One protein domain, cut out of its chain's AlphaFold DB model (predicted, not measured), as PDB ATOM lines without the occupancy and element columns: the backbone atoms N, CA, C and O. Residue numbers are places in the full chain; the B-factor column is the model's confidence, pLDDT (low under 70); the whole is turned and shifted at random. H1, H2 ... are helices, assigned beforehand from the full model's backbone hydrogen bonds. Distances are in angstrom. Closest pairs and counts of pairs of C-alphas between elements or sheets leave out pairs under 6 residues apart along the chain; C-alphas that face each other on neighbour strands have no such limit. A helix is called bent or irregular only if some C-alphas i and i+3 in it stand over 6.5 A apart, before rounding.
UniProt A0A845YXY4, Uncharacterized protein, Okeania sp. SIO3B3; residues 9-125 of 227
ATOM      1  N   SER A   9     242.348  88.692 316.749       88.38
ATOM      2  CA  SER A   9     241.926  87.304 316.527       88.38
ATOM      3  C   SER A   9     243.113  86.391 316.189       88.38
ATOM      4  O   SER A   9     244.135  86.840 315.672       88.38
ATOM      5  N   LYS A  10     242.966  85.075 316.408       88.62
ATOM      6  CA  LYS A  10     244.002  84.087 316.046       88.62
ATOM      7  C   LYS A  10     244.404  84.174 314.569       88.62
ATOM      8  O   LYS A  10     245.583  84.088 314.256       88.62
ATOM      9  N   TYR A  11     243.427  84.377 313.688       90.56
ATOM     10  CA  TYR A  11     243.654  84.527 312.252       90.56
ATOM     11  C   TYR A  11     244.472  85.785 311.927       90.56
ATOM     12  O   TYR A  11     245.432  85.720 311.172       90.56
ATOM     13  N   GLN A  12     244.158  86.919 312.556       89.38
ATOM     14  CA  GLN A  12     244.922  88.156 312.367       89.38
ATOM     15  C   GLN A  12     246.367  88.025 312.868       89.38
ATOM     16  O   GLN A  12     247.280  88.474 312.181       89.38
ATOM     17  N   ARG A  13     246.595  87.330 313.994       90.19
ATOM     18  CA  ARG A  13     247.960  87.029 314.460       90.19
ATOM     19  C   ARG A  13     248.726  86.141 313.474       90.19
ATOM     20  O   ARG A  13     249.903  86.379 313.243       90.19
ATOM     21  N   GLN A  14     248.067  85.159 312.848       92.00
ATOM     22  CA  GLN A  14     248.678  84.343 311.784       92.00
ATOM     23  C   GLN A  14     249.060  85.168 310.546       92.00
ATOM     24  O   GLN A  14     250.021  84.824 309.866       92.00
ATOM     25  N   LEU A  15     248.342  86.260 310.275       92.31
ATOM     26  CA  LEU A  15     248.672  87.224 309.222       92.31
ATOM     27  C   LEU A  15     249.747  88.246 309.638       92.31
ATOM     28  O   LEU A  15     250.046  89.148 308.863       92.31
ATOM     29  N   GLY A  16     250.321  88.122 310.839       92.81
ATOM     30  CA  GLY A  16     251.367  89.017 311.335       92.81
ATOM     31  C   GLY A  16     250.866  90.367 311.855       92.81
ATOM     32  O   GLY A  16     251.672  91.273 312.018       92.81
ATOM     33  N   ILE A  17     249.563  90.519 312.115       92.56
ATOM     34  CA  ILE A  17     249.000  91.758 312.674       92.56
ATOM     35  C   ILE A  17     249.351  91.842 314.163       92.56
ATOM     36  O   ILE A  17     248.953  90.963 314.938       92.56
ATOM     37  N   SER A  18     250.069  92.901 314.547       93.88
ATOM     38  CA  SER A  18     250.381  93.217 315.945       93.88
ATOM     39  C   SER A  18     249.181  93.822 316.688       93.88
ATOM     40  O   SER A  18     248.166  94.198 316.088       93.88
ATOM     41  N   ASP A  19     249.279  93.908 318.015       92.38
ATOM     42  CA  ASP A  19     248.256  94.555 318.835       92.38
ATOM     43  C   ASP A  19     248.205  96.073 318.538       92.38
ATOM     44  O   ASP A  19     247.116  96.653 318.490       92.38
ATOM     45  N   GLU A  20     249.352  96.696 318.245       93.50
ATOM     46  CA  GLU A  20     249.484  98.096 317.827       93.50
ATOM     47  C   GLU A  20     248.829  98.353 316.466       93.50
ATOM     48  O   GLU A  20     248.035  99.288 316.336       93.50
ATOM     49  N   ASP A  21     249.094  97.500 315.468       92.88
ATOM     50  CA  ASP A  21     248.470  97.601 314.140       92.88
ATOM     51  C   ASP A  21     246.946  97.491 314.243       92.88
ATOM     52  O   ASP A  21     246.194  98.213 313.581       92.88
ATOM     53  N   TYR A  22     246.471  96.579 315.094       92.50
ATOM     54  CA  TYR A  22     245.047  96.404 315.338       92.50
ATOM     55  C   TYR A  22     244.430  97.637 316.002       92.50
ATOM     56  O   TYR A  22     243.376  98.098 315.550       92.50
ATOM     57  N   LEU A  23     245.066  98.180 317.045       91.94
ATOM     58  CA  LEU A  23     244.609  99.397 317.711       91.94
ATOM     59  C   LEU A  23     244.539 100.560 316.714       91.94
ATOM     60  O   LEU A  23     243.482 101.175 316.571       91.94
ATOM     61  N   ASP A  24     245.616 100.812 315.970       93.00
ATOM     62  CA  ASP A  24     245.691 101.885 314.977       93.00
ATOM     63  C   ASP A  24     244.617 101.736 313.886       93.00
ATOM     64  O   ASP A  24     243.890 102.685 313.576       93.00
ATOM     65  N   MET A  25     244.414 100.520 313.369       91.56
ATOM     66  CA  MET A  25     243.347 100.227 312.408       91.56
ATOM     67  C   MET A  25     241.956 100.546 312.980       91.56
ATOM     68  O   MET A  25     241.109 101.125 312.288       91.56
ATOM     69  N   ARG A  26     241.683 100.178 314.238       91.06
ATOM     70  CA  ARG A  26     240.391 100.446 314.896       91.06
ATOM     71  C   ARG A  26     240.181 101.942 315.125       91.06
ATOM     72  O   ARG A  26     239.106 102.445 314.803       91.06
ATOM     73  N   LEU A  27     241.208 102.652 315.589       91.44
ATOM     74  CA  LEU A  27     241.156 104.097 315.826       91.44
ATOM     75  C   LEU A  27     240.995 104.898 314.529       91.44
ATOM     76  O   LEU A  27     240.250 105.872 314.498       91.44
ATOM     77  N   LYS A  28     241.616 104.461 313.427       92.12
ATOM     78  CA  LYS A  28     241.457 105.099 312.109       92.12
ATOM     79  C   LYS A  28     240.120 104.785 311.441       92.12
ATOM     80  O   LYS A  28     239.588 105.621 310.708       92.12
ATOM     81  N   SER A  29     239.585 103.579 311.638       91.31
ATOM     82  CA  SER A  29     238.341 103.149 310.985       91.31
ATOM     83  C   SER A  29     237.092 103.705 311.660       91.31
ATOM     84  O   SER A  29     236.165 104.095 310.950       91.31
ATOM     85  N   ALA A  30     237.062 103.797 312.993       90.12
ATOM     86  CA  ALA A  30     235.862 104.203 313.721       90.12
ATOM     87  C   ALA A  30     235.309 105.582 313.285       90.12
ATOM     88  O   ALA A  30     234.148 105.626 312.875       90.12
ATOM     89  N   PRO A  31     236.102 106.675 313.215       90.88
ATOM     90  CA  PRO A  31     235.590 107.979 312.780       90.88
ATOM     91  C   PRO A  31     235.078 107.978 311.334       90.88
ATOM     92  O   PRO A  31     234.101 108.657 311.010       90.88
ATOM     93  N   ARG A  32     235.719 107.198 310.451       92.75
ATOM     94  CA  ARG A  32     235.315 107.072 309.042       92.75
ATOM     95  C   ARG A  32     233.982 106.348 308.911       92.75
ATOM     96  O   ARG A  32     233.147 106.787 308.130       92.75
ATOM     97  N   LEU A  33     233.783 105.281 309.684       92.00
ATOM     98  CA  LEU A  33     232.517 104.551 309.728       92.00
ATOM     99  C   LEU A  33     231.396 105.444 310.267       92.00
ATOM    100  O   LEU A  33     230.363 105.556 309.619       92.00
ATOM    101  N   CYS A  34     231.620 106.156 311.374       92.31
ATOM    102  CA  CYS A  34     230.641 107.106 311.914       92.31
ATOM    103  C   CYS A  34     230.277 108.197 310.894       92.31
ATOM    104  O   CYS A  34     229.100 108.439 310.632       92.31
ATOM    105  N   SER A  35     231.282 108.807 310.258       93.94
ATOM    106  CA  SER A  35     231.067 109.831 309.227       93.94
ATOM    107  C   SER A  35     230.302 109.281 308.021       93.94
ATOM    108  O   SER A  35     229.403 109.939 307.497       93.94
ATOM    109  N   TYR A  36     230.640 108.067 307.581       94.88
ATOM    110  CA  TYR A  36     229.939 107.388 306.499       94.88
ATOM    111  C   TYR A  36     228.468 107.144 306.849       94.88
ATOM    112  O   TYR A  36     227.607 107.491 306.046       94.88
ATOM    113  N   GLU A  37     228.170 106.622 308.041       94.12
ATOM    114  CA  GLU A  37     226.798 106.349 308.488       94.12
ATOM    115  C   GLU A  37     225.958 107.627 308.582       94.12
ATOM    116  O   GLU A  37     224.846 107.667 308.049       94.12
ATOM    117  N   ILE A  38     226.507 108.703 309.160       95.56
ATOM    118  CA  ILE A  38     225.852 110.022 309.204       95.56
ATOM    119  C   ILE A  38     225.501 110.482 307.789       95.56
ATOM    120  O   ILE A  38     224.361 110.862 307.516       95.56
ATOM    121  N   MET A  39     226.465 110.424 306.870       95.06
ATOM    122  CA  MET A  39     226.263 110.877 305.496       95.06
ATOM    123  C   MET A  39     225.330 109.959 304.702       95.06
ATOM    124  O   MET A  39     224.582 110.445 303.856       95.06
ATOM    125  N   SER A  40     225.355 108.651 304.952       93.81
ATOM    126  CA  SER A  40     224.441 107.672 304.355       93.81
ATOM    127  C   SER A  40     222.996 107.978 304.754       93.81
ATOM    128  O   SER A  40     222.146 108.201 303.888       93.81
ATOM    129  N   CYS A  41     222.749 108.134 306.059       94.69
ATOM    130  CA  CYS A  41     221.442 108.512 306.587       94.69
ATOM    131  C   CYS A  41     220.998 109.870 306.029       94.69
ATOM    132  O   CYS A  41     219.884 110.001 305.525       94.69
ATOM    133  N   LEU A  42     221.892 110.868 306.052       93.62
ATOM    134  CA  LEU A  42     221.591 112.211 305.568       93.62
ATOM    135  C   LEU A  42     221.227 112.231 304.086       93.62
ATOM    136  O   LEU A  42     220.375 113.028 303.716       93.62
ATOM    137  N   ARG A  43     221.864 111.424 303.227       92.19
ATOM    138  CA  ARG A  43     221.532 111.349 301.790       92.19
ATOM    139  C   ARG A  43     220.179 110.696 301.540       92.19
ATOM    140  O   ARG A  43     219.453 111.126 300.645       92.19
ATOM    141  N   SER A  44     219.825 109.707 302.357       92.19
ATOM    142  CA  SER A  44     218.516 109.065 302.295       92.19
ATOM    143  C   SER A  44     217.407 110.056 302.662       92.19
ATOM    144  O   SER A  44     216.628 110.459 301.791       92.19
ATOM    145  N   SER A  45     217.371 110.526 303.913       92.75
ATOM    146  CA  SER A  45     216.430 111.563 304.336       92.75
ATOM    147  C   SER A  45     216.839 112.249 305.639       92.75
ATOM    148  O   SER A  45     217.590 111.712 306.458       92.75
ATOM    149  N   LYS A  46     216.264 113.430 305.886       93.31
ATOM    150  CA  LYS A  46     216.306 114.083 307.202       93.31
ATOM    151  C   LYS A  46     215.805 113.157 308.320       93.31
ATOM    152  O   LYS A  46     216.404 113.120 309.394       93.31
ATOM    153  N   ALA A  47     214.739 112.396 308.068       92.38
ATOM    154  CA  ALA A  47     214.162 111.475 309.044       92.38
ATOM    155  C   ALA A  47     215.109 110.308 309.381       92.38
ATOM    156  O   ALA A  47     215.228 109.948 310.549       92.38
ATOM    157  N   ALA A  48     215.843 109.778 308.396       93.62
ATOM    158  CA  ALA A  48     216.834 108.719 308.605       93.62
ATOM    159  C   ALA A  48     217.979 109.148 309.520       93.62
ATOM    160  O   ALA A  48     218.360 108.399 310.417       93.62
ATOM    161  N   LEU A  49     218.507 110.362 309.339       95.50
ATOM    162  CA  LEU A  49     219.568 110.854 310.220       95.50
ATOM    163  C   LEU A  49     219.060 111.083 311.651       95.50
ATOM    164  O   LEU A  49     219.743 110.720 312.608       95.50
ATOM    165  N   LEU A  50     217.850 111.625 311.815       94.81
ATOM    166  CA  LEU A  50     217.260 111.807 313.144       94.81
ATOM    167  C   LEU A  50     216.952 110.466 313.833       94.81
ATOM    168  O   LEU A  50     217.183 110.347 315.034       94.81
ATOM    169  N   GLU A  51     216.510 109.445 313.094       94.44
ATOM    170  CA  GLU A  51     216.301 108.096 313.639       94.44
ATOM    171  C   GLU A  51     217.630 107.476 314.078       94.44
ATOM    172  O   GLU A  51     217.735 106.925 315.176       94.44
ATOM    173  N   HIS A  52     218.673 107.602 313.255       95.25
ATOM    174  CA  HIS A  52     220.003 107.106 313.594       95.25
ATOM    175  C   HIS A  52     220.502 107.700 314.920       95.25
ATOM    176  O   HIS A  52     220.956 106.961 315.796       95.25
ATOM    177  N   ILE A  53     220.357 109.015 315.100       96.56
ATOM    178  CA  ILE A  53     220.870 109.732 316.271       96.56
ATOM    179  C   ILE A  53     219.996 109.512 317.511       96.56
ATOM    180  O   ILE A  53     220.509 109.084 318.548       96.56
ATOM    181  N   SER A  54     218.693 109.771 317.392       94.56
ATOM    182  CA  SER A  54     217.762 109.886 318.525       94.56
ATOM    183  C   SER A  54     216.786 108.713 318.650       94.56
ATOM    184  O   SER A  54     216.080 108.602 319.649       94.56
ATOM    185  N   GLY A  55     216.746 107.821 317.662       92.75
ATOM    186  CA  GLY A  55     215.878 106.646 317.646       92.75
ATOM    187  C   GLY A  55     214.522 106.867 316.975       92.75
ATOM    188  O   GLY A  55     214.074 107.990 316.749       92.75
ATOM    189  N   THR A  56     213.855 105.753 316.667       89.12
ATOM    190  CA  THR A  56     212.559 105.730 315.967       89.12
ATOM    191  C   THR A  56     211.447 106.452 316.736       89.12
ATOM    192  O   THR A  56     210.655 107.161 316.122       89.12
ATOM    193  N   GLU A  57     211.398 106.313 318.067       86.94
ATOM    194  CA  GLU A  57     210.376 106.952 318.920       86.94
ATOM    195  C   GLU A  57     210.443 108.478 318.823       86.94
ATOM    196  O   GLU A  57     209.441 109.133 318.545       86.94
ATOM    197  N   PHE A  58     211.653 109.035 318.931       87.06
ATOM    198  CA  PHE A  58     211.878 110.468 318.783       87.06
ATOM    199  C   PHE A  58     211.358 110.979 317.435       87.06
ATOM    200  O   PHE A  58     210.715 112.024 317.366       87.06
ATOM    201  N   VAL A  59     211.616 110.244 316.351       87.56
ATOM    202  CA  VAL A  59     211.187 110.645 315.007       87.56
ATOM    203  C   VAL A  59     209.672 110.562 314.836       87.56
ATOM    204  O   VAL A  59     209.096 111.466 314.235       87.56
ATOM    205  N   GLN A  60     209.026 109.524 315.374       84.75
ATOM    206  CA  GLN A  60     207.566 109.379 315.343       84.75
ATOM    207  C   GLN A  60     206.872 110.584 315.987       84.75
ATOM    208  O   GLN A  60     205.967 111.163 315.390       84.75
ATOM    209  N   GLU A  61     207.351 111.004 317.157       83.38
ATOM    210  CA  GLU A  61     206.790 112.136 317.898       83.38
ATOM    211  C   GLU A  61     207.087 113.488 317.234       83.38
ATOM    212  O   GLU A  61     206.219 114.356 317.172       83.38
ATOM    213  N   ASN A  62     208.308 113.687 316.723       80.69
ATOM    214  CA  ASN A  62     208.767 115.006 316.272       80.69
ATOM    215  C   ASN A  62     208.491 115.304 314.792       80.69
ATOM    216  O   ASN A  62     208.533 116.469 314.397       80.69
ATOM    217  N   LEU A  63     208.258 114.285 313.959       74.56
ATOM    218  CA  LEU A  63     208.008 114.464 312.523       74.56
ATOM    219  C   LEU A  63     206.548 114.221 312.114       74.56
ATOM    220  O   LEU A  63     206.271 114.207 310.918       74.56
ATOM    221  N   ASP A  64     205.632 114.041 313.075       70.31
ATOM    222  CA  ASP A  64     204.231 113.647 312.818       70.31
ATOM    223  C   ASP A  64     204.147 112.403 311.915       70.31
ATOM    224  O   ASP A  64     203.307 112.252 311.025       70.31
ATOM    225  N   MET A  65     205.109 111.505 312.117       68.50
ATOM    226  CA  MET A  65     205.220 110.279 311.362       68.50
ATOM    227  C   MET A  65     204.450 109.220 312.141       68.50
ATOM    228  O   MET A  65     204.979 108.652 313.096       68.50
ATOM    229  N   GLY A  66     203.193 108.976 311.756       62.22
ATOM    230  CA  GLY A  66     202.347 107.963 312.402       62.22
ATOM    231  C   GLY A  66     203.056 106.609 312.539       62.22
ATOM    232  O   GLY A  66     204.002 106.347 311.809       62.22
ATOM    233  N   ASN A  67     202.607 105.746 313.459       60.97
ATOM    234  CA  ASN A  67     203.293 104.512 313.887       60.97
ATOM    235  C   ASN A  67     204.066 103.768 312.780       60.97
ATOM    236  O   ASN A  67     203.533 102.937 312.040       60.97
ATOM    237  N   LEU A  68     205.363 104.062 312.716       63.81
ATOM    238  CA  LEU A  68     206.338 103.373 311.880       63.81
ATOM    239  C   LEU A  68     206.596 101.973 312.455       63.81
ATOM    240  O   LEU A  68     206.403 101.752 313.646       63.81
ATOM    241  N   SER A  69     206.986 101.042 311.580       57.69
ATOM    242  CA  SER A  69     207.367  99.639 311.841       57.69
ATOM    243  C   SER A  69     207.743  99.268 313.293       57.69
ATOM    244  O   SER A  69     208.450  99.992 313.986       57.69
ATOM    245  N   LYS A  70     207.384  98.044 313.717       54.22
ATOM    246  CA  LYS A  70     207.685  97.483 315.053       54.22
ATOM    247  C   LYS A  70     209.181  97.420 315.409       54.22
ATOM    248  O   LYS A  70     209.513  97.284 316.587       54.22
ATOM    249  N   ASN A  71     210.077  97.497 314.427       62.59
ATOM    250  CA  ASN A  71     211.515  97.349 314.640       62.59
ATOM    251  C   ASN A  71     212.157  98.717 314.909       62.59
ATOM    252  O   ASN A  71     212.498  99.436 313.974       62.59
ATOM    253  N   LYS A  72     212.326  99.064 316.191       69.81
ATOM    254  CA  LYS A  72     213.048 100.272 316.628       69.81
ATOM    255  C   LYS A  72     214.523 100.165 316.239       69.81
ATOM    256  O   LYS A  72     215.167  99.159 316.547       69.81
ATOM    257  N   THR A  73     215.068 101.194 315.596       77.25
ATOM    258  CA  THR A  73     216.479 101.228 315.177       77.25
ATOM    259  C   THR A  73     217.161 102.545 315.560       77.25
ATOM    260  O   THR A  73     216.530 103.454 316.096       77.25
ATOM    261  N   GLY A  74     218.482 102.621 315.353       85.19
ATOM    262  CA  GLY A  74     219.259 103.829 315.639       85.19
ATOM    263  C   GLY A  74     219.516 104.062 317.130       85.19
ATOM    264  O   GLY A  74     220.012 103.161 317.818       85.19
ATOM    265  N   ASN A  75     219.239 105.282 317.581       94.31
ATOM    266  CA  ASN A  75     219.483 105.815 318.922       94.31
ATOM    267  C   ASN A  75     220.939 105.699 319.411       94.31
ATOM    268  O   ASN A  75     221.249 105.030 320.404       94.31
ATOM    269  N   ILE A  76     221.860 106.328 318.675       95.38
ATOM    270  CA  ILE A  76     223.272 106.400 319.066       95.38
ATOM    271  C   ILE A  76     223.454 107.121 320.406       95.38
ATOM    272  O   ILE A  76     224.241 106.648 321.224       95.38
ATOM    273  N   ILE A  77     222.690 108.181 320.687       96.44
ATOM    274  CA  ILE A  77     222.802 108.917 321.957       96.44
ATOM    275  C   ILE A  77     222.498 108.001 323.150       96.44
ATOM    276  O   ILE A  77     223.301 107.900 324.080       96.44
ATOM    277  N   GLN A  78     221.394 107.250 323.111       95.50
ATOM    278  CA  GLN A  78     221.072 106.301 324.182       95.50
ATOM    279  C   GLN A  78     222.133 105.200 324.310       95.50
ATOM    280  O   GLN A  78     222.472 104.794 325.426       95.50
ATOM    281  N   LYS A  79     222.696 104.722 323.191       94.38
ATOM    282  CA  LYS A  79     223.793 103.744 323.219       94.38
ATOM    283  C   LYS A  79     225.028 104.317 323.909       94.38
ATOM    284  O   LYS A  79     225.564 103.638 324.783       94.38
ATOM    285  N   LEU A  80     225.431 105.546 323.589       95.69
ATOM    286  CA  LEU A  80     226.557 106.232 324.229       95.69
ATOM    287  C   LEU A  80     226.324 106.403 325.734       95.69
ATOM    288  O   LEU A  80     227.185 106.026 326.528       95.69
ATOM    289  N   HIS A  81     225.128 106.830 326.152       96.50
ATOM    290  CA  HIS A  81     224.772 106.868 327.574       96.50
ATOM    291  C   HIS A  81     224.876 105.492 328.248       96.50
ATOM    292  O   HIS A  81     225.358 105.392 329.375       96.50
ATOM    293  N   SER A  82     224.458 104.419 327.567       95.31
ATOM    294  CA  SER A  82     224.472 103.063 328.134       95.31
ATOM    295  C   SER A  82     225.880 102.482 328.336       95.31
ATOM    296  O   SER A  82     226.071 101.623 329.206       95.31
ATOM    297  N   ILE A  83     226.859 102.943 327.547       94.31
ATOM    298  CA  ILE A  83     228.257 102.496 327.620       94.31
ATOM    299  C   ILE A  83     229.162 103.476 328.371       94.31
ATOM    300  O   ILE A  83     230.266 103.093 328.747       94.31
ATOM    301  N   ALA A  84     228.727 104.711 328.630       96.19
ATOM    302  CA  ALA A  84     229.532 105.715 329.322       96.19
ATOM    303  C   ALA A  84     230.103 105.183 330.652       96.19
ATOM    304  O   ALA A  84     229.411 104.582 331.478       96.19
ATOM    305  N   GLY A  85     231.408 105.383 330.850       95.69
ATOM    306  CA  GLY A  85     232.165 104.824 331.976       95.69
ATOM    307  C   GLY A  85     232.321 103.297 332.024       95.69
ATOM    308  O   GLY A  85     232.731 102.765 333.058       95.69
ATOM    309  N   ARG A  86     232.004 102.584 330.937       94.44
ATOM    310  CA  ARG A  86     232.217 101.139 330.771       94.44
ATOM    311  C   ARG A  86     233.134 100.894 329.562       94.44
ATOM    312  O   ARG A  86     232.635 100.461 328.522       94.44
ATOM    313  N   PRO A  87     234.446 101.185 329.682       91.44
ATOM    314  CA  PRO A  87     235.389 100.919 328.603       91.44
ATOM    315  C   PRO A  87     235.365  99.435 328.200       91.44
ATOM    316  O   PRO A  87     234.996  98.574 329.013       91.44
ATOM    317  N   PRO A  88     235.722  99.114 326.944       88.12
ATOM    318  CA  PRO A  88     235.749  97.736 326.476       88.12
ATOM    319  C   PRO A  88     236.761  96.908 327.276       88.12
ATOM    320  O   PRO A  88     237.782  97.410 327.737       88.12
ATOM    321  N   GLN A  89     236.501  95.606 327.416       87.38
ATOM    322  CA  GLN A  89     237.471  94.711 328.038       87.38
ATOM    323  C   GLN A  89     238.686  94.559 327.117       87.38
ATOM    324  O   GLN A  89     238.589  93.938 326.055       87.38
ATOM    325  N   ASN A  90     239.819  95.117 327.537       86.56
ATOM    326  CA  ASN A  90     241.079  95.015 326.817       86.56
ATOM    327  C   ASN A  90     241.744  93.650 327.038       86.56
ATOM    328  O   ASN A  90     241.860  93.190 328.175       86.56
ATOM    329  N   LYS A  91     242.195  93.015 325.953       88.50
ATOM    330  CA  LYS A  91     243.100  91.852 325.981       88.50
ATOM    331  C   LYS A  91     244.322  92.052 325.077       88.50
ATOM    332  O   LYS A  91     244.965  91.070 324.721       88.50
ATOM    333  N   LEU A  92     244.587  93.290 324.666       88.44
ATOM    334  CA  LEU A  92     245.821  93.671 323.997       88.44
ATOM    335  C   LEU A  92     246.927  93.854 325.040       88.44
ATOM    336  O   LEU A  92     246.678  94.390 326.121       88.44
ATOM    337  N   GLU A  93     248.138  93.436 324.698       89.31
ATOM    338  CA  GLU A  93     249.333  93.491 325.550       89.31
ATOM    339  C   GLU A  93     250.121  94.797 325.333       89.31
ATOM    340  O   GLU A  93     251.349  94.809 325.348       89.31
ATOM    341  N   ILE A  94     249.403  95.903 325.116       91.31
ATOM    342  CA  ILE A  94     249.955  97.227 324.795       91.31
ATOM    343  C   ILE A  94     249.343  98.302 325.692       91.31
ATOM    344  O   ILE A  94     248.252  98.125 326.246       91.31
ATOM    345  N   GLU A  95     250.014  99.447 325.786       89.44
ATOM    346  CA  GLU A  95     249.425 100.637 326.395       89.44
ATOM    347  C   GLU A  95     248.249 101.145 325.552       89.44
ATOM    348  O   GLU A  95     248.312 101.222 324.324       89.44
ATOM    349  N   LEU A  96     247.154 101.488 326.230       90.38
ATOM    350  CA  LEU A  96     245.964 102.042 325.601       90.38
ATOM    351  C   LEU A  96     245.810 103.522 325.947       90.38
ATOM    352  O   LEU A  96     246.132 103.910 327.069       90.38
ATOM    353  N   PRO A  97     245.212 104.324 325.046       92.19
ATOM    354  CA  PRO A  97     244.700 105.639 325.402       92.19
ATOM    355  C   PRO A  97     243.814 105.578 326.650       92.19
ATOM    356  O   PRO A  97     242.990 104.668 326.771       92.19
ATOM    357  N   ASP A  98     243.919 106.582 327.521       93.56
ATOM    358  CA  ASP A  98     243.200 106.628 328.804       93.56
ATOM    359  C   ASP A  98     241.696 106.387 328.653       93.56
ATOM    360  O   ASP A  98     241.076 105.687 329.444       93.56
ATOM    361  N   TRP A  99     241.084 106.911 327.593       94.00
ATOM    362  CA  TRP A  99     239.651 106.753 327.353       94.00
ATOM    363  C   TRP A  99     239.226 105.322 326.982       94.00
ATOM    364  O   TRP A  99     238.032 105.038 326.992       94.00
ATOM    365  N   LEU A 100     240.157 104.411 326.683       92.25
ATOM    366  CA  LEU A 100     239.895 102.982 326.461       92.25
ATOM    367  C   LEU A 100     240.195 102.107 327.687       92.25
ATOM    368  O   LEU A 100     239.849 100.925 327.671       92.25
ATOM    369  N   SER A 101     240.821 102.652 328.730       91.12
ATOM    370  CA  SER A 101     241.283 101.902 329.906       91.12
ATOM    371  C   SER A 101     240.699 102.431 331.221       91.12
ATOM    372  O   SER A 101     240.347 101.638 332.099       91.12
ATOM    373  N   ASP A 102     240.512 103.744 331.344       94.31
ATOM    374  CA  ASP A 102     239.952 104.413 332.512       94.31
ATOM    375  C   ASP A 102     238.454 104.715 332.361       94.31
ATOM    376  O   ASP A 102     237.950 105.151 331.324       94.31
ATOM    377  N   ARG A 103     237.709 104.516 333.452       95.25
ATOM    378  CA  ARG A 103     236.255 104.716 333.470       95.25
ATOM    379  C   ARG A 103     235.871 106.190 333.398       95.25
ATOM    380  O   ARG A 103     234.850 106.513 332.792       95.25
ATOM    381  N   HIS A 104     236.624 107.072 334.046       97.12
ATOM    382  CA  HIS A 104     236.301 108.494 334.066       97.12
ATOM    383  C   HIS A 104     236.618 109.134 332.711       97.12
ATOM    384  O   HIS A 104     235.742 109.764 332.119       97.12
ATOM    385  N   ALA A 105     237.802 108.874 332.157       96.81
ATOM    386  CA  ALA A 105     238.186 109.289 330.813       96.81
ATOM    387  C   ALA A 105     237.211 108.754 329.749       96.81
ATOM    388  O   ALA A 105     236.731 109.526 328.921       96.81
ATOM    389  N   HIS A 106     236.818 107.473 329.819       97.12
ATOM    390  CA  HIS A 106     235.827 106.901 328.898       97.12
ATOM    391  C   HIS A 106     234.474 107.621 328.974       97.12
ATOM    392  O   HIS A 106     233.831 107.865 327.953       97.12
ATOM    393  N   ARG A 107     234.004 107.961 330.184       97.75
ATOM    394  CA  ARG A 107     232.761 108.727 330.365       97.75
ATOM    395  C   ARG A 107     232.863 110.110 329.720       97.75
ATOM    396  O   ARG A 107     231.950 110.467 328.983       97.75
ATOM    397  N   LEU A 108     233.950 110.840 329.962       97.94
ATOM    398  CA  LEU A 108     234.148 112.176 329.397       97.94
ATOM    399  C   LEU A 108     234.176 112.156 327.864       97.94
ATOM    400  O   LEU A 108     233.558 113.011 327.234       97.94
ATOM    401  N   GLU A 109     234.838 111.174 327.246       96.62
ATOM    402  CA  GLU A 109     234.822 111.038 325.783       96.62
ATOM    403  C   GLU A 109     233.433 110.664 325.246       96.62
ATOM    404  O   GLU A 109     232.995 111.224 324.244       96.62
ATOM    405  N   CYS A 110     232.684 109.799 325.942       97.12
ATOM    406  CA  CYS A 110     231.289 109.523 325.576       97.12
ATOM    407  C   CYS A 110     230.424 110.792 325.631       97.12
ATOM    408  O   CYS A 110     229.593 111.000 324.752       97.12
ATOM    409  N   GLU A 111     230.606 111.641 326.645       98.00
ATOM    410  CA  GLU A 111     229.870 112.902 326.791       98.00
ATOM    411  C   GLU A 111     230.207 113.897 325.672       98.00
ATOM    412  O   GLU A 111     229.299 114.520 325.119       98.00
ATOM    413  N   LYS A 112     231.480 114.001 325.271       97.69
ATOM    414  CA  LYS A 112     231.889 114.807 324.107       97.69
ATOM    415  C   LYS A 112     231.255 114.299 322.813       97.69
ATOM    416  O   LYS A 112     230.726 115.092 322.036       97.69
ATOM    417  N   GLU A 113     231.267 112.987 322.596       96.88
ATOM    418  CA  GLU A 113     230.664 112.367 321.411       96.88
ATOM    419  C   GLU A 113     229.143 112.604 321.371       96.88
ATOM    420  O   GLU A 113     228.591 112.947 320.323       96.88
ATOM    421  N   ILE A 114     228.455 112.508 322.516       98.12
ATOM    422  CA  ILE A 114     227.024 112.837 322.630       98.12
ATOM    423  C   ILE A 114     226.764 114.282 322.190       98.12
ATOM    424  O   ILE A 114     225.889 114.501 321.355       98.12
ATOM    425  N   GLN A 115     227.556 115.251 322.666       98.31
ATOM    426  CA  GLN A 115     227.407 116.661 322.277       98.31
ATOM    427  C   GLN A 115     227.569 116.874 320.764       98.31
ATOM    428  O   GLN A 115     226.876 117.703 320.167       98.31
ATOM    429  N   ILE A 116     228.460 116.115 320.114       97.88
ATOM    430  CA  ILE A 116     228.623 116.142 318.654       97.88
ATOM    431  C   ILE A 116     227.346 115.638 317.969       97.88
ATOM    432  O   ILE A 116     226.823 116.317 317.080       97.88
ATOM    433  N   TYR A 117     226.800 114.494 318.392       97.81
ATOM    434  CA  TYR A 117     225.557 113.958 317.828       97.81
ATOM    435  C   TYR A 117     224.352 114.874 318.063       97.81
ATOM    436  O   TYR A 117     223.558 115.082 317.143       97.81
ATOM    437  N   GLU A 118     224.235 115.481 319.243       97.56
ATOM    438  CA  GLU A 118     223.212 116.491 319.534       97.56
ATOM    439  C   GLU A 118     223.342 117.689 318.591       97.56
ATOM    440  O   GLU A 118     222.359 118.136 317.997       97.56
ATOM    441  N   LYS A 119     224.570 118.173 318.363       98.12
ATOM    442  CA  LYS A 119     224.812 119.268 317.423       98.12
ATOM    443  C   LYS A 119     224.421 118.897 315.994       98.12
ATOM    444  O   LYS A 119     223.821 119.723 315.301       98.12
ATOM    445  N   ILE A 120     224.734 117.679 315.554       97.44
ATOM    446  CA  ILE A 120     224.326 117.168 314.239       97.44
ATOM    447  C   ILE A 120     222.800 117.106 314.149       97.44
ATOM    448  O   ILE A 120     222.242 117.560 313.149       97.44
ATOM    449  N   ALA A 121     222.108 116.613 315.178       95.75
ATOM    450  CA  ALA A 121     220.648 116.574 315.210       95.75
ATOM    451  C   ALA A 121     220.041 117.984 315.111       95.75
ATOM    452  O   ALA A 121     219.142 118.210 314.300       95.75
ATOM    453  N   GLU A 122     220.574 118.957 315.852       95.94
ATOM    454  CA  GLU A 122     220.122 120.353 315.795       95.94
ATOM    455  C   GLU A 122     220.344 121.000 314.424       95.94
ATOM    456  O   GLU A 122     219.477 121.715 313.917       95.94
ATOM    457  N   LEU A 123     221.485 120.740 313.781       96.88
ATOM    458  CA  LEU A 123     221.727 121.194 312.411       96.88
ATOM    459  C   LEU A 123     220.767 120.516 311.425       96.88
ATOM    460  O   LEU A 123     220.194 121.181 310.565       96.88
ATOM    461  N   THR A 124     220.525 119.219 311.597       94.75
ATOM    462  CA  THR A 124     219.621 118.423 310.757       94.75
ATOM    463  C   THR A 124     218.183 118.926 310.837       94.75
ATOM    464  O   THR A 124     217.506 119.030 309.814       94.75
ATOM    465  N   LYS A 125     217.715 119.326 312.026       92.25
ATOM    466  CA  LYS A 125     216.392 119.946 312.214       92.25
ATOM    467  C   LYS A 125     216.209 121.212 311.372       92.25
ATOM    468  O   LYS A 125     215.090 121.456 310.919       92.25
TER     469      LYS A 125
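This is residues 9 to 125 of the 227 residues of an uncharacterized protein of Okeania sp. SIO3B3 (UniProt A0A845YXY4). Two long helices, the bent H2 and H7, make a loose V whose arms come nearest at their last residues, where H3 packs on both; H3 and H5 lie roughly end to end along H7. H4 packs on H3 at the closed end of the V, H1 and H6 lie towards its open end, and residues 24 to 36 of H2 stand free. The printed part has 117 residues with seven named helices, H1 to H7 in order along the chain, and no named strand; the class is all helix. The whole is loose, with a radius of gyration of the C-alphas of 17.3 A, and elongated, spanning 52 by 32 by 26 A.

H1 is residues 10 to 14, beginning at C-alpha 10 at (244.002, 84.087, 316.046). H2 is residues 19 to 44, assigned as one helix by its hydrogen bonds but bent, with C-alphas 28 and 31 6.6 A apart. Its arms are H2a, residues 19 to 28, 14.2 A long, and H2b, residues 31 to 44, 20.1 A long, at a shallow tilt of 31 degrees. H3 is residues 46 to 54, 12.2 A, and H4 is residues 56 to 62, 10.0 A. H5 is residues 76 to 83, 10.6 A, and H6 is residues 98 to 101. H7, residues 103 to 125, is 32.8 A long and ends at C-alpha 125 at (216.392, 119.946, 312.214).

H1 and H2a touch no helix. H2b touches H3 with residues 38 to 42 alone, closest at the C-alphas of Cys 41 and Leu 49, 4.7 A; they form a helical hairpin at a steep tilt of 40 degrees, opposite ways. H3 is the hub, touching four helices. It touches H4 at a steep tilt of 62 degrees, closest at C-alphas 51 and 59, 5.9 A. It touches H5 at a shallow tilt of 11 degrees, the same way, closest at C-alphas 53 and 76, 5.0 A. Residues 117 to 125 of H7 touch H3, closest at C-alphas 50 and 121, 6.2 A, at a shallow tilt of 21 degrees, opposite ways. Residues 110 to 118 of H7 touch H5, closest at C-alphas 77 and 114, 5.8 A, at a shallow tilt of 11 degrees, opposite ways. H6 and H7 touch only at the corner, closest at C-alphas 99 and 106, 4.1 A. H2b and H7 are only just apart, at 8.3 A. Every O i to N i+4 pair is within hydrogen-bond range in H1, H2a, H2b, H3, H4, H5 and H7; H6 is too short for one.

The C-alphas farthest apart are those of Gln 14 and Asp 64, 53.2 A. The printed part has no cut. The links from H4 to H5, residues 63 to 75, and from H5 to H6, residues 84 to 97, are long. The mean pLDDT of the printed part is 90.5; residues 65 to 72 are under 70.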